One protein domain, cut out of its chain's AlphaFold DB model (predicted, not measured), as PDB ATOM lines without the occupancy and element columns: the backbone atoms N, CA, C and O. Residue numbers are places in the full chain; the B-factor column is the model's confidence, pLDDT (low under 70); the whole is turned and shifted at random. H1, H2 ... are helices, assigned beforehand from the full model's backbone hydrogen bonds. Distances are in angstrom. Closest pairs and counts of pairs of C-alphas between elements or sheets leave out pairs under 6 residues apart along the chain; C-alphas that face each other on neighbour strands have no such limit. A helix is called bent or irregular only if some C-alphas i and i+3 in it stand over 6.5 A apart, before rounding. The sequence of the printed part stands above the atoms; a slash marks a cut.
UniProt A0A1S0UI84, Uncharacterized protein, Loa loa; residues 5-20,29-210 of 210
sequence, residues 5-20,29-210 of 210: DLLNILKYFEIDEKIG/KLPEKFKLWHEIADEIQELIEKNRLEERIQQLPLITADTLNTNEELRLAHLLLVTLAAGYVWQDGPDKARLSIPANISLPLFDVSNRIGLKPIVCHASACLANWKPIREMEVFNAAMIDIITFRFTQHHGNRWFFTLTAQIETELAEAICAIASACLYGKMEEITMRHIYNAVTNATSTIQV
ATOM      1  N   ASP A   5     116.934 123.688 104.658       93.81
ATOM      2  CA  ASP A   5     117.981 124.666 104.972       93.81
ATOM      3  C   ASP A   5     118.141 125.717 103.866       93.81
ATOM      4  O   ASP A   5     118.299 126.902 104.164       93.81
ATOM      5  N   LEU A   6     118.035 125.306 102.595       93.50
ATOM      6  CA  LEU A   6     118.052 126.232 101.466       93.50
ATOM      7  C   LEU A   6     116.826 127.155 101.496       93.50
ATOM      8  O   LEU A   6     116.957 128.363 101.335       93.50
ATOM      9  N   LEU A   7     115.638 126.625 101.782       94.94
ATOM     10  CA  LEU A   7     114.436 127.456 101.913       94.94
ATOM     11  C   LEU A   7     114.574 128.494 103.034       94.94
ATOM     12  O   LEU A   7     114.173 129.646 102.872       94.94
ATOM     13  N   ASN A   8     115.189 128.110 104.155       95.69
ATOM     14  CA  ASN A   8     115.440 129.025 105.263       95.69
ATOM     15  C   ASN A   8     116.436 130.134 104.892       95.69
ATOM     16  O   ASN A   8     116.192 131.290 105.244       95.69
ATOM     17  N   ILE A   9     117.528 129.819 104.179       95.62
ATOM     18  CA  ILE A   9     118.504 130.844 103.776       95.62
ATOM     19  C   ILE A   9     117.918 131.793 102.727       95.62
ATOM     20  O   ILE A   9     118.101 133.002 102.840       95.62
ATOM     21  N   LEU A  10     117.151 131.275 101.760       96.75
ATOM     22  CA  LEU A  10     116.460 132.097 100.766       96.75
ATOM     23  C   LEU A  10     115.471 133.048 101.445       96.75
ATOM     24  O   LEU A  10     115.523 134.252 101.213       96.75
ATOM     25  N   LYS A  11     114.657 132.539 102.377       95.19
ATOM     26  CA  LYS A  11     113.723 133.359 103.157       95.19
ATOM     27  C   LYS A  11     114.429 134.436 103.983       95.19
ATOM     28  O   LYS A  11     113.926 135.551 104.063       95.19
ATOM     29  N   TYR A  12     115.573 134.121 104.594       94.75
ATOM     30  CA  TYR A  12     116.358 135.092 105.366       94.75
ATOM     31  C   TYR A  12     116.838 136.271 104.506       94.75
ATOM     32  O   TYR A  12     116.845 137.404 104.976       94.75
ATOM     33  N   PHE A  13     117.204 136.011 103.249       95.25
ATOM     34  CA  PHE A  13     117.621 137.036 102.289       95.25
ATOM     35  C   PHE A  13     116.474 137.593 101.430       95.25
ATOM     36  O   PHE A  13     116.743 138.332 100.488       95.25
ATOM     37  N   GLU A  14     115.220 137.252 101.747       94.50
ATOM     38  CA  GLU A  14     114.028 137.662 100.991       94.50
ATOM     39  C   GLU A  14     114.079 137.270  99.500       94.50
ATOM     40  O   GLU A  14     113.687 138.036  98.622       94.50
ATOM     41  N   ILE A  15     114.570 136.060  99.215       96.62
ATOM     42  CA  ILE A  15     114.657 135.486  97.869       96.62
ATOM     43  C   ILE A  15     113.516 134.491  97.674       96.62
ATOM     44  O   ILE A  15     113.380 133.530  98.434       96.62
ATOM     45  N   ASP A  16     112.725 134.691  96.626       95.81
ATOM     46  CA  ASP A  16     111.737 133.725  96.161       95.81
ATOM     47  C   ASP A  16     112.382 132.704  95.209       95.81
ATOM     48  O   ASP A  16     113.179 133.054  94.335       95.81
ATOM     49  N   GLU A  17     112.022 131.428  95.349       95.19
ATOM     50  CA  GLU A  17     112.588 130.342  94.535       95.19
ATOM     51  C   GLU A  17     112.300 130.486  93.034       95.19
ATOM     52  O   GLU A  17     113.059 129.980  92.207       95.19
ATOM     53  N   LYS A  18     111.185 131.128  92.671       94.56
ATOM     54  CA  LYS A  18     110.696 131.218  91.290       94.56
ATOM     55  C   LYS A  18     110.957 132.572  90.658       94.56
ATOM     56  O   LYS A  18     111.155 132.634  89.449       94.56
ATOM     57  N   ILE A  19     110.893 133.641  91.447       96.31
ATOM     58  CA  ILE A  19     111.007 135.016  90.937       96.31
ATOM     59  C   ILE A  19     112.227 135.767  91.487       96.31
ATOM     60  O   ILE A  19     112.406 136.950  91.198       96.31
ATOM     61  N   GLY A  20     113.097 135.090  92.242       96.81
ATOM     62  CA  GLY A  20     114.351 135.652  92.728       96.81
ATOM     63  C   GLY A  20     114.097 136.806  93.691       96.81
ATOM     64  O   GLY A  20     113.392 136.651  94.683       96.81
ATOM     65  N   LYS A  29      96.898 148.568  96.189       97.19
ATOM     66  CA  LYS A  29      96.072 149.595  96.824       97.19
ATOM     67  C   LYS A  29      96.419 149.715  98.298       97.19
ATOM     68  O   LYS A  29      96.395 148.719  99.013       97.19
ATOM     69  N   LEU A  30      96.687 150.936  98.740       98.44
ATOM     70  CA  LEU A  30      96.754 151.280 100.155       98.44
ATOM     71  C   LEU A  30      95.348 151.541 100.727       98.44
ATOM     72  O   LEU A  30      94.397 151.741  99.965       98.44
ATOM     73  N   PRO A  31      95.202 151.578 102.065       98.19
ATOM     74  CA  PRO A  31      93.969 152.024 102.711       98.19
ATOM     75  C   PRO A  31      93.511 153.418 102.242       98.19
ATOM     76  O   PRO A  31      94.329 154.263 101.881       98.19
ATOM     77  N   GLU A  32      92.204 153.696 102.338       97.75
ATOM     78  CA  GLU A  32      91.543 154.922 101.833       97.75
ATOM     79  C   GLU A  32      92.225 156.235 102.267       97.75
ATOM     80  O   GLU A  32      92.262 157.205 101.509       97.75
ATOM     81  N   LYS A  33      92.832 156.261 103.462       98.00
ATOM     82  CA  LYS A  33      93.623 157.396 103.976       98.00
ATOM     83  C   LYS A  33      94.703 157.873 102.989       98.00
ATOM     84  O   LYS A  33      95.012 159.059 102.959       98.00
ATOM     85  N   PHE A  34      95.265 156.967 102.190       98.56
ATOM     86  CA  PHE A  34      96.404 157.212 101.301       98.56
ATOM     87  C   PHE A  34      96.004 157.417  99.834       98.56
ATOM     88  O   PHE A  34      96.875 157.507  98.969       98.56
ATOM     89  N   LYS A  35      94.705 157.510  99.529       98.19
ATOM     90  CA  LYS A  35      94.208 157.595  98.145       98.19
ATOM     91  C   LYS A  35      94.813 158.732  97.327       98.19
ATOM     92  O   LYS A  35      95.074 158.552  96.147       98.19
ATOM     93  N   LEU A  36      95.104 159.876  97.955       98.56
ATOM     94  CA  LEU A  36      95.656 161.034  97.250       98.56
ATOM     95  C   LEU A  36      97.055 160.748  96.684       98.56
ATOM     96  O   LEU A  36      97.422 161.331  95.671       98.56
ATOM     97  N   TRP A  37      97.832 159.849  97.301       98.69
ATOM     98  CA  TRP A  37      99.101 159.405  96.719       98.69
ATOM     99  C   TRP A  37      98.874 158.602  95.441       98.69
ATOM    100  O   TRP A  37      99.574 158.830  94.461       98.69
ATOM    101  N   HIS A  38      97.880 157.709  95.438       98.50
ATOM    102  CA  HIS A  38      97.501 156.941  94.253       98.50
ATOM    103  C   HIS A  38      97.005 157.845  93.126       98.50
ATOM    104  O   HIS A  38      97.545 157.778  92.032       98.50
ATOM    105  N   GLU A  39      96.048 158.734  93.405       98.44
ATOM    106  CA  GLU A  39      95.477 159.642  92.402       98.44
ATOM    107  C   GLU A  39      96.561 160.463  91.693       98.44
ATOM    108  O   GLU A  39      96.620 160.497  90.469       98.44
ATOM    109  N   ILE A  40      97.474 161.077  92.455       98.50
ATOM    110  CA  ILE A  40      98.556 161.877  91.870       98.50
ATOM    111  C   ILE A  40      99.524 160.995  91.079       98.50
ATOM    112  O   ILE A  40      99.999 161.416  90.030       98.50
ATOM    113  N   ALA A  41      99.832 159.793  91.571       98.25
ATOM    114  CA  ALA A  41     100.722 158.858  90.893       98.25
ATOM    115  C   ALA A  41     100.126 158.325  89.575       98.25
ATOM    116  O   ALA A  41     100.870 158.116  88.618       98.25
ATOM    117  N   ASP A  42      98.808 158.126  89.525       97.38
ATOM    118  CA  ASP A  42      98.070 157.682  88.339       97.38
ATOM    119  C   ASP A  42      97.940 158.815  87.302       97.38
ATOM    120  O   ASP A  42      98.075 158.578  86.102       97.38
ATOM    121  N   GLU A  43      97.748 160.057  87.758       97.19
ATOM    122  CA  GLU A  43      97.644 161.265  86.921       97.19
ATOM    123  C   GLU A  43      99.012 161.886  86.567       97.19
ATOM    124  O   GLU A  43      99.073 162.876  85.834       97.19
ATOM    125  N   ILE A  44     100.122 161.345  87.087       97.69
ATOM    126  CA  ILE A  44     101.417 162.047  87.132       97.69
ATOM    127  C   ILE A  44     101.917 162.481  85.756       97.69
ATOM    128  O   ILE A  44     102.456 163.575  85.603       97.69
ATOM    129  N   GLN A  45     101.691 161.645  84.747       96.25
ATOM    130  CA  GLN A  45     102.070 161.914  83.369       96.25
ATOM    131  C   GLN A  45     101.347 163.151  82.817       96.25
ATOM    132  O   GLN A  45     101.981 164.075  82.313       96.25
ATOM    133  N   GLU A  46     100.021 163.193  82.963       97.19
ATOM    134  CA  GLU A  46      99.183 164.298  82.500       97.19
ATOM    135  C   GLU A  46      99.500 165.585  83.272       97.19
ATOM    136  O   GLU A  46      99.553 166.674  82.695       97.19
ATOM    137  N   LEU A  47      99.745 165.465  84.579       97.75
ATOM    138  CA  LEU A  47     100.115 166.591  85.430       97.75
ATOM    139  C   LEU A  47     101.455 167.210  85.016       97.75
ATOM    140  O   LEU A  47     101.568 168.435  85.030       97.75
ATOM    141  N   ILE A  48     102.449 166.401  84.636       96.38
ATOM    142  CA  ILE A  48     103.738 166.895  84.128       96.38
ATOM    143  C   ILE A  48     103.543 167.573  82.769       96.38
ATOM    144  O   ILE A  48     103.936 168.723  82.603       96.38
ATOM    145  N   GLU A  49     102.862 166.920  81.824       95.31
ATOM    146  CA  GLU A  49     102.621 167.467  80.478       95.31
ATOM    147  C   GLU A  49     101.881 168.813  80.504       95.31
ATOM    148  O   GLU A  49     102.138 169.694  79.681       95.31
ATOM    149  N   LYS A  50     100.969 168.989  81.465       96.56
ATOM    150  CA  LYS A  50     100.195 170.224  81.645       96.56
ATOM    151  C   LYS A  50     100.861 171.243  82.574       96.56
ATOM    152  O   LYS A  50     100.270 172.299  82.791       96.56
ATOM    153  N   ASN A  51     102.051 170.965  83.111       96.38
ATOM    154  CA  ASN A  51     102.739 171.790  84.117       96.38
ATOM    155  C   ASN A  51     101.878 172.072  85.369       96.38
ATOM    156  O   ASN A  51     101.856 173.184  85.892       96.38
ATOM    157  N   ARG A  52     101.125 171.068  85.835       97.88
ATOM    158  CA  ARG A  52     100.209 171.155  86.991       97.88
ATOM    159  C   ARG A  52     100.638 170.311  88.188       97.88
ATOM    160  O   ARG A  52      99.998 170.386  89.236       97.88
ATOM    161  N   LEU A  53     101.697 169.506  88.058       98.00
ATOM    162  CA  LEU A  53     102.133 168.615  89.135       98.00
ATOM    163  C   LEU A  53     102.526 169.391  90.397       98.00
ATOM    164  O   LEU A  53     102.122 169.004  91.489       98.00
ATOM    165  N   GLU A  54     103.255 170.500  90.266       97.00
ATOM    166  CA  GLU A  54     103.579 171.359  91.409       97.00
ATOM    167  C   GLU A  54     102.337 171.824  92.177       97.00
ATOM    168  O   GLU A  54     102.264 171.623  93.388       97.00
ATOM    169  N   GLU A  55     101.359 172.409  91.484       97.56
ATOM    170  CA  GLU A  55     100.114 172.894  92.090       97.56
ATOM    171  C   GLU A  55      99.388 171.751  92.818       97.56
ATOM    172  O   GLU A  55      98.981 171.884  93.975       97.56
ATOM    173  N   ARG A  56      99.295 170.585  92.167       98.12
ATOM    174  CA  ARG A  56      98.652 169.391  92.722       98.12
ATOM    175  C   ARG A  56      99.367 168.870  93.972       98.12
ATOM    176  O   ARG A  56      98.696 168.471  94.924       98.12
ATOM    177  N   ILE A  57     100.701 168.892  93.991       98.00
ATOM    178  CA  ILE A  57     101.507 168.532  95.166       98.00
ATOM    179  C   ILE A  57     101.357 169.572  96.277       98.00
ATOM    180  O   ILE A  57     101.280 169.188  97.437       98.00
ATOM    181  N   GLN A  58     101.276 170.868  95.978       96.44
ATOM    182  CA  GLN A  58     101.069 171.895  97.010       96.44
ATOM    183  C   GLN A  58      99.714 171.745  97.722       96.44
ATOM    184  O   GLN A  58      99.606 172.049  98.907       96.44
ATOM    185  N   GLN A  59      98.696 171.234  97.023       97.31
ATOM    186  CA  GLN A  59      97.365 170.953  97.580       97.31
ATOM    187  C   GLN A  59      97.284 169.626  98.356       97.31
ATOM    188  O   GLN A  59      96.299 169.387  99.057       97.31
ATOM    189  N   LEU A  60      98.288 168.749  98.247       98.25
ATOM    190  CA  LEU A  60      98.332 167.481  98.974       98.25
ATOM    191  C   LEU A  60      98.511 167.758 100.482       98.25
ATOM    192  O   LEU A  60      99.537 168.321 100.875       98.25
ATOM    193  N   PRO A  61      97.574 167.366 101.365       98.06
ATOM    194  CA  PRO A  61      97.814 167.446 102.801       98.06
ATOM    195  C   PRO A  61      98.977 166.532 103.206       98.06
ATOM    196  O   PRO A  61      99.262 165.531 102.549       98.06
ATOM    197  N   LEU A  62      99.634 166.839 104.325       98.50
ATOM    198  CA  LEU A  62     100.582 165.906 104.927       98.50
ATOM    199  C   LEU A  62      99.824 164.656 105.403       98.50
ATOM    200  O   LEU A  62      99.024 164.728 106.334       98.50
ATOM    201  N   ILE A  63     100.099 163.514 104.773       98.50
ATOM    202  CA  ILE A  63      99.555 162.210 105.158       98.50
ATOM    203  C   ILE A  63     100.674 161.422 105.835       98.50
ATOM    204  O   ILE A  63     101.707 161.153 105.228       98.50
ATOM    205  N   THR A  64     100.490 161.059 107.100       97.56
ATOM    206  CA  THR A  64     101.451 160.240 107.849       97.56
ATOM    207  C   THR A  64     101.247 158.750 107.559       97.56
ATOM    208  O   THR A  64     100.114 158.284 107.421       97.56
ATOM    209  N   ALA A  65     102.347 157.995 107.491       97.56
ATOM    210  CA  ALA A  65     102.366 156.547 107.246       97.56
ATOM    211  C   ALA A  65     102.243 155.701 108.535       97.56
ATOM    212  O   ALA A  65     102.485 154.495 108.526       97.56
ATOM    213  N   ASP A  66     101.829 156.321 109.641       96.06
ATOM    214  CA  ASP A  66     101.691 155.740 110.984       96.06
ATOM    215  C   ASP A  66     100.745 154.532 111.046       96.06
ATOM    216  O   ASP A  66     100.920 153.655 111.884       96.06
ATOM    217  N   THR A  67      99.758 154.466 110.149       97.81
ATOM    218  CA  THR A  67      98.779 153.369 110.104       97.81
ATOM    219  C   THR A  67      99.156 152.245 109.136       97.81
ATOM    220  O   THR A  67      98.431 151.257 109.079       97.81
ATOM    221  N   LEU A  68     100.235 152.388 108.359       98.25
ATOM    222  CA  LEU A  68     100.777 151.297 107.543       98.25
ATOM    223  C   LEU A  68     101.620 150.415 108.449       98.25
ATOM    224  O   LEU A  68     102.464 150.948 109.162       98.25
ATOM    225  N   ASN A  69     101.417 149.104 108.444       95.94
ATOM    226  CA  ASN A  69     102.059 148.182 109.381       95.94
ATOM    227  C   ASN A  69     102.755 147.007 108.695       95.94
ATOM    228  O   ASN A  69     103.698 146.464 109.269       95.94
ATOM    229  N   THR A  70     102.318 146.609 107.499       97.00
ATOM    230  CA  THR A  70     102.905 145.454 106.807       97.00
ATOM    231  C   THR A  70     104.040 145.860 105.869       97.00
ATOM    232  O   THR A  70     104.146 147.015 105.448       97.00
ATOM    233  N   ASN A  71     104.906 144.903 105.523       95.56
ATOM    234  CA  ASN A  71     105.979 145.148 104.560       95.56
ATOM    235  C   ASN A  71     105.398 145.516 103.185       95.56
ATOM    236  O   ASN A  71     105.858 146.455 102.552       95.56
ATOM    237  N   GLU A  72     104.339 144.838 102.748       97.25
ATOM    238  CA  GLU A  72     103.665 145.080 101.470       97.25
ATOM    239  C   GLU A  72     103.079 146.496 101.394       97.25
ATOM    240  O   GLU A  72     103.249 147.189 100.388       97.25
ATOM    241  N   GLU A  73     102.439 146.953 102.475       98.31
ATOM    242  CA  GLU A  73     101.942 148.324 102.603       98.31
ATOM    243  C   GLU A  73     103.079 149.346 102.506       98.31
ATOM    244  O   GLU A  73     102.983 150.323 101.762       98.31
ATOM    245  N   LEU A  74     104.180 149.118 103.225       98.38
ATOM    246  CA  LEU A  74     105.322 150.029 103.218       98.38
ATOM    247  C   LEU A  74     106.060 150.033 101.875       98.38
ATOM    248  O   LEU A  74     106.493 151.094 101.427       98.38
ATOM    249  N   ARG A  75     106.167 148.888 101.193       98.19
ATOM    250  CA  ARG A  75     106.763 148.791  99.852       98.19
ATOM    251  C   ARG A  75     105.932 149.545  98.817       98.19
ATOM    252  O   ARG A  75     106.507 150.300  98.033       98.19
ATOM    253  N   LEU A  76     104.602 149.420  98.852       98.75
ATOM    254  CA  LEU A  76     103.715 150.194  97.978       98.75
ATOM    255  C   LEU A  76     103.757 151.695  98.308       98.75
ATOM    256  O   LEU A  76     103.821 152.522  97.400       98.75
ATOM    257  N   ALA A  77     103.768 152.066  99.590       98.75
ATOM    258  CA  ALA A  77     103.888 153.464  99.994       98.75
ATOM    259  C   ALA A  77     105.217 154.080  99.548       98.75
ATOM    260  O   ALA A  77     105.218 155.184  99.008       98.75
ATOM    261  N   HIS A  78     106.334 153.361  99.712       98.81
ATOM    262  CA  HIS A  78     107.639 153.801  99.216       98.81
ATOM    263  C   HIS A  78     107.588 154.014  97.710       98.81
ATOM    264  O   HIS A  78     107.937 155.099  97.260       98.81
ATOM    265  N   LEU A  79     107.072 153.033  96.958       98.81
ATOM    266  CA  LEU A  79     106.914 153.088  95.506       98.81
ATOM    267  C   LEU A  79     106.146 154.343  95.052       98.81
ATOM    268  O   LEU A  79     106.660 155.097  94.228       98.81
ATOM    269  N   LEU A  80     104.965 154.603  95.623       98.88
ATOM    270  CA  LEU A  80     104.165 155.792  95.306       98.88
ATOM    271  C   LEU A  80     104.916 157.081  95.658       98.88
ATOM    272  O   LEU A  80     105.042 157.981  94.829       98.88
ATOM    273  N   LEU A  81     105.462 157.175  96.870       98.81
ATOM    274  CA  LEU A  81     106.133 158.384  97.347       98.81
ATOM    275  C   LEU A  81     107.400 158.707  96.547       98.81
ATOM    276  O   LEU A  81     107.635 159.879  96.249       98.81
ATOM    277  N   VAL A  82     108.192 157.705  96.143       98.75
ATOM    278  CA  VAL A  82     109.341 157.945  95.256       98.75
ATOM    279  C   VAL A  82     108.905 158.311  93.838       98.75
ATOM    280  O   VAL A  82     109.609 159.085  93.194       98.75
ATOM    281  N   THR A  83     107.746 157.839  93.356       98.75
ATOM    282  CA  THR A  83     107.161 158.321  92.094       98.75
ATOM    283  C   THR A  83     106.793 159.800  92.182       98.75
ATOM    284  O   THR A  83     107.212 160.581  91.330       98.75
ATOM    285  N   LEU A  84     106.076 160.205  93.233       98.69
ATOM    286  CA  LEU A  84     105.695 161.601  93.467       98.69
ATOM    287  C   LEU A  84     106.933 162.500  93.597       98.69
ATOM    288  O   LEU A  84     107.002 163.554  92.966       98.69
ATOM    289  N   ALA A  85     107.929 162.068  94.377       98.56
ATOM    290  CA  ALA A  85     109.184 162.791  94.550       98.56
ATOM    291  C   ALA A  85     109.953 162.938  93.229       98.56
ATOM    292  O   ALA A  85     110.386 164.040  92.898       98.56
ATOM    293  N   ALA A  86     110.098 161.855  92.459       97.94
ATOM    294  CA  ALA A  86     110.791 161.889  91.173       97.94
ATOM    295  C   ALA A  86     110.068 162.783  90.162       97.94
ATOM    296  O   ALA A  86     110.714 163.615  89.528       97.94
ATOM    297  N   GLY A  87     108.740 162.670  90.060       97.81
ATOM    298  CA  GLY A  87     107.943 163.551  89.212       97.81
ATOM    299  C   GLY A  87     108.122 165.010  89.607       97.81
ATOM    300  O   GLY A  87     108.432 165.835  88.760       97.81
ATOM    301  N   TYR A  88     108.021 165.332  90.899       98.19
ATOM    302  CA  TYR A  88     108.182 166.705  91.368       98.19
ATOM    303  C   TYR A  88     109.572 167.274  91.052       98.19
ATOM    304  O   TYR A  88     109.670 168.401  90.566       98.19
ATOM    305  N   VAL A  89     110.639 166.512  91.317       98.19
ATOM    306  CA  VAL A  89     112.025 166.959  91.102       98.19
ATOM    307  C   VAL A  89     112.330 167.176  89.623       98.19
ATOM    308  O   VAL A  89     112.994 168.156  89.297       98.19
ATOM    309  N   TRP A  90     111.847 166.290  88.750       97.12
ATOM    310  CA  TRP A  90     112.259 166.229  87.344       97.12
ATOM    311  C   TRP A  90     111.200 166.705  86.339       97.12
ATOM    312  O   TRP A  90     111.459 166.629  85.139       97.12
ATOM    313  N   GLN A  91     110.037 167.206  86.782       95.94
ATOM    314  CA  GLN A  91     108.942 167.635  85.887       95.94
ATOM    315  C   GLN A  91     109.375 168.652  84.819       95.94
ATOM    316  O   GLN A  91     108.860 168.625  83.709       95.94
ATOM    317  N   ASP A  92     110.353 169.505  85.136       94.94
ATOM    318  CA  ASP A  92     110.847 170.575  84.260       94.94
ATOM    319  C   ASP A  92     112.027 170.134  83.362       94.94
ATOM    320  O   ASP A  92     112.641 170.953  82.669       94.94
ATOM    321  N   GLY A  93     112.355 168.837  83.369       93.50
ATOM    322  CA  GLY A  93     113.466 168.239  82.630       93.50
ATOM    323  C   GLY A  93     114.775 168.129  83.431       93.50
ATOM    324  O   GLY A  93     114.893 168.660  84.538       93.50
ATOM    325  N   PRO A  94     115.788 167.434  82.877       92.62
ATOM    326  CA  PRO A  94     117.028 167.105  83.588       92.62
ATOM    327  C   PRO A  94     117.875 168.330  83.967       92.62
ATOM    328  O   PRO A  94     118.566 168.305  84.981       92.62
ATOM    329  N   ASP A  95     117.786 169.423  83.207       96.31
ATOM    330  CA  ASP A  95     118.573 170.642  83.449       96.31
ATOM    331  C   ASP A  95     117.922 171.601  84.461       96.31
ATOM    332  O   ASP A  95     118.506 172.621  84.828       96.31
ATOM    333  N   LYS A  96     116.695 171.302  84.903       96.44
ATOM    334  CA  LYS A  96     115.892 172.158  85.792       96.44
ATOM    335  C   LYS A  96     115.407 171.400  87.026       96.44
ATOM    336  O   LYS A  96     114.308 171.632  87.523       96.44
ATOM    337  N   ALA A  97     116.247 170.494  87.520       97.06
ATOM    338  CA  ALA A  97     115.953 169.710  88.708       97.06
ATOM    339  C   ALA A  97     115.632 170.609  89.909       97.06
ATOM    340  O   ALA A  97     116.381 171.538  90.235       97.06
ATOM    341  N   ARG A  98     114.549 170.301  90.621       96.44
ATOM    342  CA  ARG A  98     114.234 170.989  91.876       96.44
ATOM    343  C   ARG A  98     115.147 170.494  92.992       96.44
ATOM    344  O   ARG A  98     115.292 169.296  93.207       96.44
ATOM    345  N   LEU A  99     115.711 171.427  93.756       96.56
ATOM    346  CA  LEU A  99     116.684 171.127  94.819       96.56
ATOM    347  C   LEU A  99     116.048 170.901  96.202       96.56
ATOM    348  O   LEU A  99     116.750 170.733  97.195       96.56
ATOM    349  N   SER A 100     114.720 170.908  96.281       96.31
ATOM    350  CA  SER A 100     113.965 170.695  97.516       96.31
ATOM    351  C   SER A 100     112.688 169.923  97.227       96.31
ATOM    352  O   SER A 100     112.043 170.189  96.216       96.31
ATOM    353  N   ILE A 101     112.282 169.040  98.140       97.81
ATOM    354  CA  ILE A 101     111.024 168.285  98.056       97.81
ATOM    355  C   ILE A 101     110.076 168.772  99.169       97.81
ATOM    356  O   ILE A 101     110.490 168.800 100.333       97.81
ATOM    357  N   PRO A 102     108.814 169.125  98.852       98.12
ATOM    358  CA  PRO A 102     107.810 169.538  99.830       98.12
ATOM    359  C   PRO A 102     107.631 168.549 100.992       98.12
ATOM    360  O   PRO A 102     107.698 167.332 100.810       98.12
ATOM    361  N   ALA A 103     107.377 169.077 102.194       98.31
ATOM    362  CA  ALA A 103     107.292 168.298 103.437       98.31
ATOM    363  C   ALA A 103     106.197 167.216 103.416       98.31
ATOM    364  O   ALA A 103     106.360 166.156 104.015       98.31
ATOM    365  N   ASN A 104     105.101 167.461 102.698       98.25
ATOM    366  CA  ASN A 104     103.998 166.514 102.516       98.25
ATOM    367  C   ASN A 104     104.380 165.255 101.711       98.25
ATOM    368  O   ASN A 104     103.671 164.256 101.810       98.25
ATOM    369  N   ILE A 105     105.499 165.271 100.975       98.56
ATOM    370  CA  ILE A 105     106.108 164.085 100.353       98.56
ATOM    371  C   ILE A 105     107.325 163.629 101.161       98.56
ATOM    372  O   ILE A 105     107.458 162.446 101.469       98.56
ATOM    373  N   SER A 106     108.238 164.547 101.497       98.44
ATOM    374  CA  SER A 106     109.549 164.178 102.042       98.44
ATOM    375  C   SER A 106     109.476 163.573 103.443       98.44
ATOM    376  O   SER A 106     110.214 162.629 103.717       98.44
ATOM    377  N   LEU A 107     108.564 164.036 104.306       98.62
ATOM    378  CA  LEU A 107     108.378 163.467 105.645       98.62
ATOM    379  C   LEU A 107     107.859 162.018 105.612       98.62
ATOM    380  O   LEU A 107     108.531 161.159 106.189       98.62
ATOM    381  N   PRO A 108     106.733 161.690 104.942       98.69
ATOM    382  CA  PRO A 108     106.288 160.301 104.860       98.69
ATOM    383  C   PRO A 108     107.267 159.423 104.079       98.69
ATOM    384  O   PRO A 108     107.472 158.274 104.457       98.69
ATOM    385  N   LEU A 109     107.927 159.948 103.036       98.75
ATOM    386  CA  LEU A 109     108.935 159.181 102.303       98.75
ATOM    387  C   LEU A 109     110.107 158.802 103.209       98.75
ATOM    388  O   LEU A 109     110.565 157.662 103.164       98.75
ATOM    389  N   PHE A 110     110.584 159.731 104.038       98.56
ATOM    390  CA  PHE A 110     111.660 159.468 104.988       98.56
ATOM    391  C   PHE A 110     111.252 158.434 106.045       98.56
ATOM    392  O   PHE A 110     112.007 157.492 106.285       98.56
ATOM    393  N   ASP A 111     110.056 158.568 106.629       98.62
ATOM    394  CA  ASP A 111     109.515 157.603 107.595       98.62
ATOM    395  C   ASP A 111     109.436 156.189 107.002       98.62
ATOM    396  O   ASP A 111     110.068 155.261 107.509       98.62
ATOM    397  N   VAL A 112     108.744 156.039 105.869       98.62
ATOM    398  CA  VAL A 112     108.587 154.743 105.197       98.62
ATOM    399  C   VAL A 112     109.946 154.149 104.833       98.62
ATOM    400  O   VAL A 112     110.186 152.980 105.117       98.62
ATOM    401  N   SER A 113     110.853 154.952 104.266       98.56
ATOM    402  CA  SER A 113     112.193 154.501 103.865       98.56
ATOM    403  C   SER A 113     112.988 153.935 105.040       98.56
ATOM    404  O   SER A 113     113.557 152.852 104.924       98.56
ATOM    405  N   ASN A 114     112.979 154.617 106.190       98.25
ATOM    406  CA  ASN A 114     113.677 154.145 107.387       98.25
ATOM    407  C   ASN A 114     113.110 152.817 107.895       98.25
ATOM    408  O   ASN A 114     113.873 151.937 108.289       98.25
ATOM    409  N   ARG A 115     111.784 152.659 107.863       98.12
ATOM    410  CA  ARG A 115     111.100 151.458 108.362       98.12
ATOM    411  C   ARG A 115     111.390 150.207 107.532       98.12
ATOM    412  O   ARG A 115     111.394 149.118 108.092       98.12
ATOM    413  N   ILE A 116     111.658 150.364 106.235       96.44
ATOM    414  CA  ILE A 116     111.999 149.257 105.320       96.44
ATOM    415  C   ILE A 116     113.494 149.189 104.975       96.44
ATOM    416  O   ILE A 116     113.888 148.427 104.098       96.44
ATOM    417  N   GLY A 117     114.338 150.001 105.622       96.56
ATOM    418  CA  GLY A 117     115.787 149.997 105.397       96.56
ATOM    419  C   GLY A 117     116.235 150.498 104.016       96.56
ATOM    420  O   GLY A 117     117.368 150.236 103.611       96.56
ATOM    421  N   LEU A 118     115.384 151.231 103.293       96.81
ATOM    422  CA  LEU A 118     115.719 151.833 102.001       96.81
ATOM    423  C   LEU A 118     116.115 153.304 102.155       96.81
ATOM    424  O   LEU A 118     115.890 153.948 103.179       96.81
ATOM    425  N   LYS A 119     116.732 153.862 101.113       97.94
ATOM    426  CA  LYS A 119     116.962 155.307 101.023       97.94
ATOM    427  C   LYS A 119     115.711 156.006 100.464       97.94
ATOM    428  O   LYS A 119     114.989 155.399  99.670       97.94
ATOM    429  N   PRO A 120     115.456 157.278 100.831       97.88
ATOM    430  CA  PRO A 120     114.311 158.058 100.351       97.88
ATOM    431  C   PRO A 120     114.542 158.590  98.928       97.88
ATOM    432  O   PRO A 120     114.518 159.791  98.674       97.88
ATOM    433  N   ILE A 121     114.828 157.683  98.000       97.25
ATOM    434  CA  ILE A 121     115.082 157.957  96.589       97.25
ATOM    435  C   ILE A 121     114.590 156.770  95.763       97.25
ATOM    436  O   ILE A 121     114.491 155.649  96.266       97.25
ATOM    437  N   VAL A 122     114.296 157.012  94.488       96.75
ATOM    438  CA  VAL A 122     114.024 155.945  93.523       96.75
ATOM    439  C   VAL A 122     115.154 154.915  93.556       96.75
ATOM    440  O   VAL A 122     116.325 155.259  93.409       96.75
ATOM    441  N   CYS A 123     114.794 153.646  93.718       96.94
ATOM    442  CA  CYS A 123     115.723 152.525  93.659       96.94
ATOM    443  C   CYS A 123     115.091 151.333  92.943       96.94
ATOM    444  O   CYS A 123     113.865 151.197  92.895       96.94
ATOM    445  N   HIS A 124     115.943 150.437  92.440       97.69
ATOM    446  CA  HIS A 124     115.538 149.244  91.691       97.69
ATOM    447  C   HIS A 124     114.539 148.361  92.452       97.69
ATOM    448  O   HIS A 124     113.522 147.947  91.896       97.69
ATOM    449  N   ALA A 125     114.761 148.183  93.760       96.69
ATOM    450  CA  ALA A 125     113.890 147.408  94.646       96.69
ATOM    451  C   ALA A 125     112.434 147.909  94.697       96.69
ATOM    452  O   ALA A 125     111.527 147.131  95.000       96.69
ATOM    453  N   SER A 126     112.201 149.185  94.389       96.00
ATOM    454  CA  SER A 126     110.862 149.773  94.355       96.00
ATOM    455  C   SER A 126     110.381 149.897  92.918       96.00
ATOM    456  O   SER A 126     109.413 149.245  92.545       96.00
ATOM    457  N   ALA A 127     111.087 150.677  92.093       96.88
ATOM    458  CA  ALA A 127     110.635 151.045  90.753       96.88
ATOM    459  C   ALA A 127     110.561 149.868  89.768       96.88
ATOM    460  O   ALA A 127     109.819 149.962  88.792       96.88
ATOM    461  N   CYS A 128     111.296 148.778  90.021       97.44
ATOM    462  CA  CYS A 128     111.247 147.552  89.227       97.44
ATOM    463  C   CYS A 128     110.690 146.379  90.044       97.44
ATOM    464  O   CYS A 128     109.577 145.933  89.778       97.44
ATOM    465  N   LEU A 129     111.412 145.924  91.077       97.75
ATOM    466  CA  LEU A 129     111.120 144.647  91.749       97.75
ATOM    467  C   LEU A 129     109.752 144.612  92.450       97.75
ATOM    468  O   LEU A 129     109.171 143.540  92.583       97.75
ATOM    469  N   ALA A 130     109.223 145.762  92.879       97.44
ATOM    470  CA  ALA A 130     107.912 145.874  93.529       97.44
ATOM    471  C   ALA A 130     106.848 146.588  92.672       97.44
ATOM    472  O   ALA A 130     105.716 146.754  93.120       97.44
ATOM    473  N   ASN A 131     107.181 147.012  91.451       98.25
ATOM    474  CA  ASN A 131     106.306 147.822  90.601       98.25
ATOM    475  C   ASN A 131     105.665 146.991  89.487       98.25
ATOM    476  O   ASN A 131     105.829 147.274  88.300       98.25
ATOM    477  N   TRP A 132     104.925 145.953  89.859       97.88
ATOM    478  CA  TRP A 132     104.224 145.118  88.894       97.88
ATOM    479  C   TRP A 132     102.872 144.663  89.439       97.88
ATOM    480  O   TRP A 132     102.651 144.640  90.640       97.88
ATOM    481  N   LYS A 133     101.939 144.320  88.558       96.88
ATOM    482  CA  LYS A 133     100.662 143.691  88.902       96.88
ATOM    483  C   LYS A 133     100.194 142.798  87.754       96.88
ATOM    484  O   LYS A 133     100.375 143.182  86.597       96.88
ATOM    485  N   PRO A 134      99.591 141.630  88.023       95.25
ATOM    486  CA  PRO A 134      99.037 140.784  86.971       95.25
ATOM    487  C   PRO A 134      97.852 141.478  86.284       95.25
ATOM    488  O   PRO A 134      96.994 142.050  86.954       95.25
ATOM    489  N   ILE A 135      97.778 141.409  84.948       95.06
ATOM    490  CA  ILE A 135      96.574 141.823  84.188       95.06
ATOM    491  C   ILE A 135      95.630 140.646  83.913       95.06
ATOM    492  O   ILE A 135      94.483 140.839  83.523       95.06
ATOM    493  N   ARG A 136      96.137 139.423  84.082       90.19
ATOM    494  CA  ARG A 136      95.441 138.143  83.950       90.19
ATOM    495  C   ARG A 136      96.172 137.100  84.797       90.19
ATOM    496  O   ARG A 136      97.311 137.338  85.197       90.19
ATOM    497  N   GLU A 137      95.531 135.966  85.048       90.19
ATOM    498  CA  GLU A 137      96.176 134.834  85.718       90.19
ATOM    499  C   GLU A 137      97.409 134.368  84.932       90.19
ATOM    500  O   GLU A 137      97.393 134.318  83.698       90.19
ATOM    501  N   MET A 138      98.487 134.052  85.651       91.56
ATOM    502  CA  MET A 138      99.717 133.516  85.077       91.56
ATOM    503  C   MET A 138     100.348 132.505  86.029       91.56
ATOM    504  O   MET A 138     100.409 132.730  87.236       91.56
ATOM    505  N   GLU A 139     100.834 131.401  85.473       88.62
ATOM    506  CA  GLU A 139     101.578 130.384  86.227       88.62
ATOM    507  C   GLU A 139     103.075 130.709  86.300       88.62
ATOM    508  O   GLU A 139     103.744 130.383  87.280       88.62
ATOM    509  N   VAL A 140     103.587 131.365  85.257       92.12
ATOM    510  CA  VAL A 140     104.985 131.771  85.101       92.12
ATOM    511  C   VAL A 140     105.022 133.271  84.855       92.12
ATOM    512  O   VAL A 140     104.187 133.800  84.116       92.12
ATOM    513  N   PHE A 141     105.987 133.948  85.475       95.50
ATOM    514  CA  PHE A 141     106.175 135.381  85.300       95.50
ATOM    515  C   PHE A 141     106.387 135.707  83.817       95.50
ATOM    516  O   PHE A 141     107.201 135.080  83.137       95.50
ATOM    517  N   ASN A 142     105.597 136.654  83.310       94.88
ATOM    518  CA  ASN A 142     105.626 137.057  81.911       94.88
ATOM    519  C   ASN A 142     105.414 138.572  81.792       94.88
ATOM    520  O   ASN A 142     104.323 139.079  82.075       94.88
ATOM    521  N   ALA A 143     106.426 139.289  81.298       95.25
ATOM    522  CA  ALA A 143     106.382 140.740  81.083       95.25
ATOM    523  C   ALA A 143     105.185 141.226  80.240       95.25
ATOM    524  O   ALA A 143     104.720 142.354  80.416       95.25
ATOM    525  N   ALA A 144     104.653 140.407  79.328       94.06
ATOM    526  CA  ALA A 144     103.484 140.736  78.506       94.06
ATOM    527  C   ALA A 144     102.138 140.540  79.239       94.06
ATOM    528  O   ALA A 144     101.092 140.964  78.742       94.06
ATOM    529  N   MET A 145     102.141 139.893  80.409       96.00
ATOM    530  CA  MET A 145     100.948 139.598  81.214       96.00
ATOM    531  C   MET A 145     100.877 140.396  82.523       96.00
ATOM    532  O   MET A 145      99.926 140.242  83.290       96.00
ATOM    533  N   ILE A 146     101.847 141.268  82.779       96.56
ATOM    534  CA  ILE A 146     101.845 142.191  83.917       96.56
ATOM    535  C   ILE A 146     101.703 143.637  83.451       96.56
ATOM    536  O   ILE A 146     101.848 143.953  82.274       96.56
ATOM    537  N   ASP A 147     101.440 144.542  84.373       96.88
ATOM    538  CA  ASP A 147     101.520 145.979  84.156       96.88
ATOM    539  C   ASP A 147     102.216 146.641  85.345       96.88
ATOM    540  O   ASP A 147     102.314 146.035  86.409       96.88
ATOM    541  N   ILE A 148     102.707 147.868  85.182       97.81
ATOM    542  CA  ILE A 148     103.310 148.613  86.294       97.81
ATOM    543  C   ILE A 148     102.228 149.231  87.182       97.81
ATOM    544  O   ILE A 148     101.154 149.626  86.711       97.81
ATOM    545  N   ILE A 149     102.493 149.305  88.483       98.12
ATOM    546  CA  ILE A 149     101.587 149.942  89.443       98.12
ATOM    547  C   ILE A 149     101.624 151.458  89.239       98.12
ATOM    548  O   ILE A 149     100.574 152.077  89.133       98.12
ATOM    549  N   THR A 150     102.822 152.034  89.127       97.69
ATOM    550  CA  THR A 150     103.057 153.470  88.914       97.69
ATOM    551  C   THR A 150     104.344 153.689  88.091       97.69
ATOM    552  O   THR A 150     104.695 152.802  87.318       97.69
ATOM    553  N   PHE A 151     105.048 154.827  88.196       97.31
ATOM    554  CA  PHE A 151     106.203 155.208  87.355       97.31
ATOM    555  C   PHE A 151     105.861 155.457  85.870       97.31
ATOM    556  O   PHE A 151     106.690 155.248  84.981       97.31
ATOM    557  N   ARG A 152     104.646 155.937  85.580       96.06
ATOM    558  CA  ARG A 152     104.233 156.352  84.228       96.06
ATOM    559  C   ARG A 152     104.551 157.827  84.015       96.06
ATOM    560  O   ARG A 152     103.717 158.684  84.260       96.06
ATOM    561  N   PHE A 153     105.772 158.120  83.589       94.62
ATOM    562  CA  PHE A 153     106.224 159.494  83.346       94.62
ATOM    563  C   PHE A 153     106.137 159.912  81.878       94.62
ATOM    564  O   PHE A 153     106.249 161.095  81.577       94.62
ATOM    565  N   THR A 154     105.938 158.966  80.954       90.56
ATOM    566  CA  THR A 154     105.845 159.255  79.515       90.56
ATOM    567  C   THR A 154     104.722 158.456  78.858       90.56
ATOM    568  O   THR A 154     104.456 157.326  79.265       90.56
ATOM    569  N   GLN A 155     104.148 158.990  77.772       87.62
ATOM    570  CA  GLN A 155     103.162 158.285  76.933       87.62
ATOM    571  C   GLN A 155     103.739 157.074  76.192       87.62
ATOM    572  O   GLN A 155     102.997 156.230  75.686       87.62
ATOM    573  N   HIS A 156     105.065 156.989  76.070       92.94
ATOM    574  CA  HIS A 156     105.702 155.972  75.252       92.94
ATOM    575  C   HIS A 156     105.556 154.588  75.898       92.94
ATOM    576  O   HIS A 156     105.944 154.381  77.048       92.94
ATOM    577  N   HIS A 157     105.088 153.596  75.133       89.44
ATOM    578  CA  HIS A 157     104.920 152.215  75.615       89.44
ATOM    579  C   HIS A 157     106.208 151.612  76.202       89.44
ATOM    580  O   HIS A 157     106.154 150.750  77.081       89.44
ATOM    581  N   GLY A 158     107.367 152.106  75.756       94.62
ATOM    582  CA  GLY A 158     108.680 151.769  76.307       94.62
ATOM    583  C   GLY A 158     108.828 152.054  77.806       94.62
ATOM    584  O   GLY A 158     109.583 151.351  78.457       94.62
ATOM    585  N   ASN A 159     108.075 152.997  78.388       95.31
ATOM    586  CA  ASN A 159     108.102 153.254  79.833       95.31
ATOM    587  C   ASN A 159     107.650 152.024  80.627       95.31
ATOM    588  O   ASN A 159     108.299 151.655  81.602       95.31
ATOM    589  N   ARG A 160     106.557 151.378  80.203       95.62
ATOM    590  CA  ARG A 160     106.083 150.131  80.814       95.62
ATOM    591  C   ARG A 160     107.102 149.020  80.597       95.62
ATOM    592  O   ARG A 160     107.510 148.372  81.556       95.62
ATOM    593  N   TRP A 161     107.516 148.832  79.346       95.38
ATOM    594  CA  TRP A 161     108.421 147.752  78.966       95.38
ATOM    595  C   TRP A 161     109.782 147.830  79.655       95.38
ATOM    596  O   TRP A 161     110.305 146.789  80.039       95.38
ATOM    597  N   PHE A 162     110.301 149.036  79.901       95.81
ATOM    598  CA  PHE A 162     111.533 149.249  80.656       95.81
ATOM    599  C   PHE A 162     111.490 148.569  82.030       95.81
ATOM    600  O   PHE A 162     112.449 147.914  82.418       95.81
ATOM    601  N   PHE A 163     110.368 148.652  82.748       97.19
ATOM    602  CA  PHE A 163     110.237 148.013  84.058       97.19
ATOM    603  C   PHE A 163     109.832 146.542  83.962       97.19
ATOM    604  O   PHE A 163     110.412 145.713  84.658       97.19
ATOM    605  N   THR A 164     108.868 146.197  83.101       96.56
ATOM    606  CA  THR A 164     108.332 144.827  83.045       96.56
ATOM    607  C   THR A 164     109.314 143.829  82.430       96.56
ATOM    608  O   THR A 164     109.384 142.704  82.913       96.56
ATOM    609  N   LEU A 165     110.087 144.209  81.398       96.44
ATOM    610  CA  LEU A 165     111.148 143.340  80.858       96.44
ATOM    611  C   LEU A 165     112.312 143.210  81.829       96.44
ATOM    612  O   LEU A 165     112.843 142.120  81.991       96.44
ATOM    613  N   THR A 166     112.678 144.292  82.517       96.56
ATOM    614  CA  THR A 166     113.721 144.203  83.541       96.56
ATOM    615  C   THR A 166     113.295 143.243  84.654       96.56
ATOM    616  O   THR A 166     114.072 142.374  85.028       96.56
ATOM    617  N   ALA A 167     112.039 143.301  85.110       97.25
ATOM    618  CA  ALA A 167     111.520 142.340  86.082       97.25
ATOM    619  C   ALA A 167     111.501 140.896  85.540       97.25
ATOM    620  O   ALA A 167     111.804 139.972  86.285       97.25
ATOM    621  N   GLN A 168     111.206 140.687  84.250       97.44
ATOM    622  CA  GLN A 168     111.298 139.362  83.620       97.44
ATOM    623  C   GLN A 168     112.714 138.794  83.726       97.44
ATOM    624  O   GLN A 168     112.886 137.671  84.196       97.44
ATOM    625  N   ILE A 169     113.718 139.590  83.357       97.06
ATOM    626  CA  ILE A 169     115.129 139.198  83.440       97.06
ATOM    627  C   ILE A 169     115.509 138.836  84.886       97.06
ATOM    628  O   ILE A 169     116.170 137.828  85.110       97.06
ATOM    629  N   GLU A 170     115.041 139.603  85.876       97.56
ATOM    630  CA  GLU A 170     115.259 139.300  87.301       97.56
ATOM    631  C   GLU A 170     114.660 137.943  87.706       97.56
ATOM    632  O   GLU A 170     115.305 137.167  88.413       97.56
ATOM    633  N   THR A 171     113.458 137.613  87.217       97.56
ATOM    634  CA  THR A 171     112.838 136.304  87.488       97.56
ATOM    635  C   THR A 171     113.559 135.149  86.797       97.56
ATOM    636  O   THR A 171     113.727 134.086  87.387       97.56
ATOM    637  N   GLU A 172     114.059 135.352  85.578       97.06
ATOM    638  CA  GLU A 172     114.811 134.338  84.824       97.06
ATOM    639  C   GLU A 172     116.158 133.995  85.473       97.06
ATOM    640  O   GLU A 172     116.673 132.890  85.293       97.06
ATOM    641  N   LEU A 173     116.701 134.903  86.290       97.44
ATOM    642  CA  LEU A 173     117.913 134.679  87.073       97.44
ATOM    643  C   LEU A 173     117.670 133.943  88.403       97.44
ATOM    644  O   LEU A 173     118.642 133.555  89.059       97.44
ATOM    645  N   ALA A 174     116.415 133.689  88.798       97.19
ATOM    646  CA  ALA A 174     116.079 133.031  90.066       97.19
ATOM    647  C   ALA A 174     116.749 131.656  90.223       97.19
ATOM    648  O   ALA A 174     117.286 131.336  91.286       97.19
ATOM    649  N   GLU A 175     116.795 130.867  89.144       96.19
ATOM    650  CA  GLU A 175     117.431 129.544  89.125       96.19
ATOM    651  C   GLU A 175     118.936 129.631  89.443       96.19
ATOM    652  O   GLU A 175     119.451 128.852  90.253       96.19
ATOM    653  N   ALA A 176     119.641 130.619  88.876       97.38
ATOM    654  CA  ALA A 176     121.052 130.861  89.180       97.38
ATOM    655  C   ALA A 176     121.252 131.292  90.635       97.38
ATOM    656  O   ALA A 176     122.144 130.776  91.310       97.38
ATOM    657  N   ILE A 177     120.420 132.215  91.127       97.38
ATOM    658  CA  ILE A 177     120.499 132.726  92.501       97.38
ATOM    659  C   ILE A 177     120.315 131.580  93.502       97.38
ATOM    660  O   ILE A 177     121.113 131.445  94.429       97.38
ATOM    661  N   CYS A 178     119.331 130.705  93.283       96.62
ATOM    662  CA  CYS A 178     119.098 129.538  94.135       96.62
ATOM    663  C   CYS A 178     120.281 128.559  94.110       96.62
ATOM    664  O   CYS A 178     120.689 128.048  95.157       96.62
ATOM    665  N   ALA A 179     120.873 128.321  92.935       96.44
ATOM    666  CA  ALA A 179     122.047 127.463  92.800       96.44
ATOM    667  C   ALA A 179     123.277 128.036  93.529       96.44
ATOM    668  O   ALA A 179     124.002 127.289  94.189       96.44
ATOM    669  N   ILE A 180     123.485 129.356  93.459       96.62
ATOM    670  CA  ILE A 180     124.557 130.063  94.176       96.62
ATOM    671  C   ILE A 180     124.317 130.009  95.687       96.62
ATOM    672  O   ILE A 180     125.225 129.645  96.430       96.62
ATOM    673  N   ALA A 181     123.099 130.305  96.144       96.31
ATOM    674  CA  ALA A 181     122.741 130.245  97.559       96.31
ATOM    675  C   ALA A 181     122.976 128.843  98.139       96.31
ATOM    676  O   ALA A 181     123.571 128.712  99.208       96.31
ATOM    677  N   SER A 182     122.591 127.797  97.400       95.69
ATOM    678  CA  SER A 182     122.872 126.404  97.761       95.69
ATOM    679  C   SER A 182     124.376 126.137  97.875       95.69
ATOM    680  O   SER A 182     124.845 125.619  98.891       95.69
ATOM    681  N   ALA A 183     125.164 126.559  96.882       96.00
ATOM    682  CA  ALA A 183     126.607 126.345  96.899       96.00
ATOM    683  C   ALA A 183     127.303 127.069  98.064       96.00
ATOM    684  O   ALA A 183     128.193 126.501  98.701       96.00
ATOM    685  N   CYS A 184     126.877 128.298  98.374       95.69
ATOM    686  CA  CYS A 184     127.359 129.059  99.526       95.69
ATOM    687  C   CYS A 184     126.975 128.398 100.853       95.69
ATOM    688  O   CYS A 184     127.824 128.279 101.733       95.69
ATOM    689  N   LEU A 185     125.727 127.937 100.988       95.00
ATOM    690  CA  LEU A 185     125.224 127.276 102.194       95.00
ATOM    691  C   LEU A 185     126.015 126.002 102.520       95.00
ATOM    692  O   LEU A 185     126.364 125.768 103.675       95.00
ATOM    693  N   TYR A 186     126.319 125.193 101.505       94.25
ATOM    694  CA  TYR A 186     127.026 123.922 101.680       94.25
ATOM    695  C   TYR A 186     128.547 124.021 101.536       94.25
ATOM    696  O   TYR A 186     129.240 123.018 101.711       94.25
ATOM    697  N   GLY A 187     129.073 125.201 101.194       95.81
ATOM    698  CA  GLY A 187     130.501 125.416 100.956       95.81
ATOM    699  C   GLY A 187     131.070 124.593  99.795       95.81
ATOM    700  O   GLY A 187     132.267 124.306  99.780       95.81
ATOM    701  N   LYS A 188     130.232 124.167  98.840       95.25
ATOM    702  CA  LYS A 188     130.636 123.356  97.680       95.25
ATOM    703  C   LYS A 188     129.710 123.590  96.490       95.25
ATOM    704  O   LYS A 188     128.511 123.767  96.667       95.25
ATOM    705  N   MET A 189     130.251 123.517  95.278       93.75
ATOM    706  CA  MET A 189     129.443 123.476  94.056       93.75
ATOM    707  C   MET A 189     129.047 122.031  93.751       93.75
ATOM    708  O   MET A 189     129.895 121.139  93.764       93.75
ATOM    709  N   GLU A 190     127.769 121.799  93.464       90.94
ATOM    710  CA  GLU A 190     127.308 120.526  92.917       90.94
ATOM    711  C   GLU A 190     127.556 120.487  91.405       90.94
ATOM    712  O   GLU A 190     127.669 121.526  90.750       90.94
ATOM    713  N   GLU A 191     127.590 119.289  90.818       88.88
ATOM    714  CA  GLU A 191     127.769 119.114  89.366       88.88
ATOM    715  C   GLU A 191     126.721 119.904  88.560       88.88
ATOM    716  O   GLU A 191     126.989 120.419  87.476       88.88
ATOM    717  N   ILE A 192     125.519 120.054  89.122       92.38
ATOM    718  CA  ILE A 192     124.400 120.750  88.488       92.38
ATOM    719  C   ILE A 192     124.456 122.277  88.652       92.38
ATOM    720  O   ILE A 192     123.813 122.978  87.874       92.38
ATOM    721  N   THR A 193     125.231 122.808  89.608       93.94
ATOM    722  CA  THR A 193     125.247 124.240  89.958       93.94
ATOM    723  C   THR A 193     125.586 125.117  88.753       93.94
ATOM    724  O   THR A 193     124.842 126.041  88.430       93.94
ATOM    725  N   MET A 194     126.667 124.801  88.031       95.50
ATOM    726  CA  MET A 194     127.084 125.593  86.865       95.50
ATOM    727  C   MET A 194     126.094 125.507  85.703       95.50
ATOM    728  O   MET A 194     125.943 126.468  84.954       95.50
ATOM    729  N   ARG A 195     125.389 124.379  85.569       96.38
ATOM    730  CA  ARG A 195     124.346 124.207  84.555       96.38
ATOM    731  C   ARG A 195     123.127 125.081  84.853       96.38
ATOM    732  O   ARG A 195     122.636 125.722  83.935       96.38
ATOM    733  N   HIS A 196     122.692 125.158  86.110       95.88
ATOM    734  CA  HIS A 196     121.614 126.066  86.528       95.88
ATOM    735  C   HIS A 196     121.964 127.532  86.245       95.88
ATOM    736  O   HIS A 196     121.165 128.260  85.660       95.88
ATOM    737  N   ILE A 197     123.192 127.946  86.576       96.12
ATOM    738  CA  ILE A 197     123.677 129.302  86.283       96.12
ATOM    739  C   ILE A 197     123.694 129.565  84.771       96.12
ATOM    740  O   ILE A 197     123.188 130.588  84.316       96.12
ATOM    741  N   TYR A 198     124.243 128.637  83.985       96.56
ATOM    742  CA  TYR A 198     124.306 128.762  82.530       96.56
ATOM    743  C   TYR A 198     122.915 128.870  81.891       96.56
ATOM    744  O   TYR A 198     122.699 129.736  81.043       96.56
ATOM    745  N   ASN A 199     121.967 128.027  82.309       95.62
ATOM    746  CA  ASN A 199     120.597 128.038  81.801       95.62
ATOM    747  C   ASN A 199     119.908 129.377  82.080       95.62
ATOM    748  O   ASN A 199     119.382 129.994  81.158       95.62
ATOM    749  N   ALA A 200     119.975 129.855  83.324       96.31
ATOM    750  CA  ALA A 200     119.376 131.121  83.733       96.31
ATOM    751  C   ALA A 200     119.928 132.313  82.932       96.31
ATOM    752  O   ALA A 200     119.167 133.112  82.391       96.31
ATOM    753  N   VAL A 201     121.256 132.401  82.783       95.19
ATOM    754  CA  VAL A 201     121.903 133.467  81.996       95.19
ATOM    755  C   VAL A 201     121.543 133.362  80.512       95.19
ATOM    756  O   VAL A 201     121.330 134.385  79.859       95.19
ATOM    757  N   THR A 202     121.445 132.146  79.973       95.69
ATOM    758  CA  THR A 202     121.032 131.923  78.580       95.69
ATOM    759  C   THR A 202     119.599 132.400  78.354       95.69
ATOM    760  O   THR A 202     119.365 133.153  77.411       95.69
ATOM    761  N   ASN A 203     118.670 132.042  79.247       93.38
ATOM    762  CA  ASN A 203     117.273 132.475  79.188       93.38
ATOM    763  C   ASN A 203     117.161 134.006  79.243       93.38
ATOM    764  O   ASN A 203     116.597 134.605  78.329       93.38
ATOM    765  N   ALA A 204     117.811 134.635  80.230       93.56
ATOM    766  CA  ALA A 204     117.869 136.093  80.363       93.56
ATOM    767  C   ALA A 204     118.424 136.779  79.103       93.56
ATOM    768  O   ALA A 204     117.907 137.802  78.654       93.56
ATOM    769  N   THR A 205     119.462 136.201  78.492       92.00
ATOM    770  CA  THR A 205     120.057 136.735  77.259       92.00
ATOM    771  C   THR A 205     119.109 136.602  76.069       92.00
ATOM    772  O   THR A 205     119.025 137.521  75.257       92.00
ATOM    773  N   SER A 206     118.375 135.492  75.960       91.00
ATOM    774  CA  SER A 206     117.367 135.312  74.911       91.00
ATOM    775  C   SER A 206     116.241 136.341  75.017       91.00
ATOM    776  O   SER A 206     115.850 136.893  73.995       91.00
ATOM    777  N   THR A 207     115.785 136.675  76.227       88.25
ATOM    778  CA  THR A 207     114.760 137.710  76.456       88.25
ATOM    779  C   THR A 207     115.204 139.103  75.999       88.25
ATOM    780  O   THR A 207     114.385 139.879  75.518       88.25
ATOM    781  N   ILE A 208     116.499 139.423  76.093       82.25
ATOM    782  CA  ILE A 208     117.056 140.714  75.644       82.25
ATOM    783  C   ILE A 208     117.096 140.830  74.108       82.25
ATOM    784  O   ILE A 208     117.112 141.938  73.576       82.25
ATOM    785  N   GLN A 209     117.153 139.708  73.386       73.38
ATOM    786  CA  GLN A 209     117.344 139.680  71.928       73.38
ATOM    787  C   GLN A 209     116.043 139.793  71.110       73.38
ATOM    788  O   GLN A 209     116.119 139.818  69.879       73.38
ATOM    789  N   VAL A 210     114.880 139.840  71.767       57.53
ATOM    790  CA  VAL A 210     113.538 139.901  71.149       57.53
ATOM    791  C   VAL A 210     113.006 141.329  71.147       57.53
ATOM    792  O   VAL A 210     112.444 141.731  70.104       57.53
TER     793      VAL A 210
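What this domain is: This is residues 5 to 20 and 29 to 210 of the 210 residues of an uncharacterized protein of Loa loa (UniProt A0A1S0UI84). Two helical lobes sit end to end along the longest axis: in one, H2, H3, H5 and H6 pack round H4; in the other, H9 folds back along H8 and the last residues of H7, and H1 packs across H8. Residues 128 to 157, with no named element, run between H6 and H7. The printed part has 198 residues, with nine named helices, H1 to H9 in chain order, and no named strand, and its class is all helix. It is compact by its radius of gyration of the C-alphas, 19.2 A, yet elongated in outline, spanning 60 by 38 by 35 A.

Where its parts are: H1, residues 5 to 12, begins at C-alpha 5 (117.981, 124.666, 104.972). H2, residues 32 to 49, is 27.1 A long and irregular, with C-alphas 33 and 36 7.9 A apart, and has a kink of 49 degrees near residue 43. H3 is residues 53 to 58. H4, residues 71 to 90, is 27.9 A long and begins at C-alpha 71 (105.979, 145.148, 104.560). H5 is residues 103 to 115 and H6 residues 124 to 127. H7, residues 158 to 172, is 20.3 A long, and H8 is residues 174 to 186. H9, residues 193 to 208, is 23.3 A long and ends at C-alpha 208 (117.056, 140.714, 75.644).

How they stand to each other: H4 is the hub, touching four helices. With residues 80 to 87 alone it touches H2, closest C-alphas Ala 41 and Leu 84, 6.2 A, at a shallow tilt of 31 degrees, the same way. H4 and H5 form a hairpin, closest C-alphas Leu 81 and Leu 109, 5.7 A. H4 touches H3 with residues 87 to 88 alone, closest C-alphas Glu 54 and Tyr 88, 6.5 A, and H6 with residues 75 to 79 alone, closest C-alphas Leu 79 and Ser 126, 5.3 A. H6 and H7 are close but not clearly touching. H8 and H9 form a hairpin at a shallow tilt of 22 degrees, closest C-alphas Ala 176 and Ile 197, 4.2 A. H7 touches H9 with residues 169 to 172 alone, closest C-alphas Ile 169 and Ala 204, 5.2 A. H1 touches H8, closest C-alphas Leu 6 and Ser 182, 6.1 A, at a steep tilt of 65 degrees. Each O i to N i+4 pair is within hydrogen-bond range in H1, H3, H4, H8 and H9, against 9 of 14 in H2, 8 of 9 in H5 and 9 of 11 in H7; H6 is too short for one.

The domain as a whole: The two C-alphas farthest apart, of Gln 59 and Glu 191, are 60.7 A apart. Residues 21 to 28 are not printed, and C-alphas 20 and 29 are 23.4 A apart across the cut. The links H3 to H4, H4 to H5 and H6 to H7 are long. Mean pLDDT of the printed part is 96.0; residue 210 is under 70.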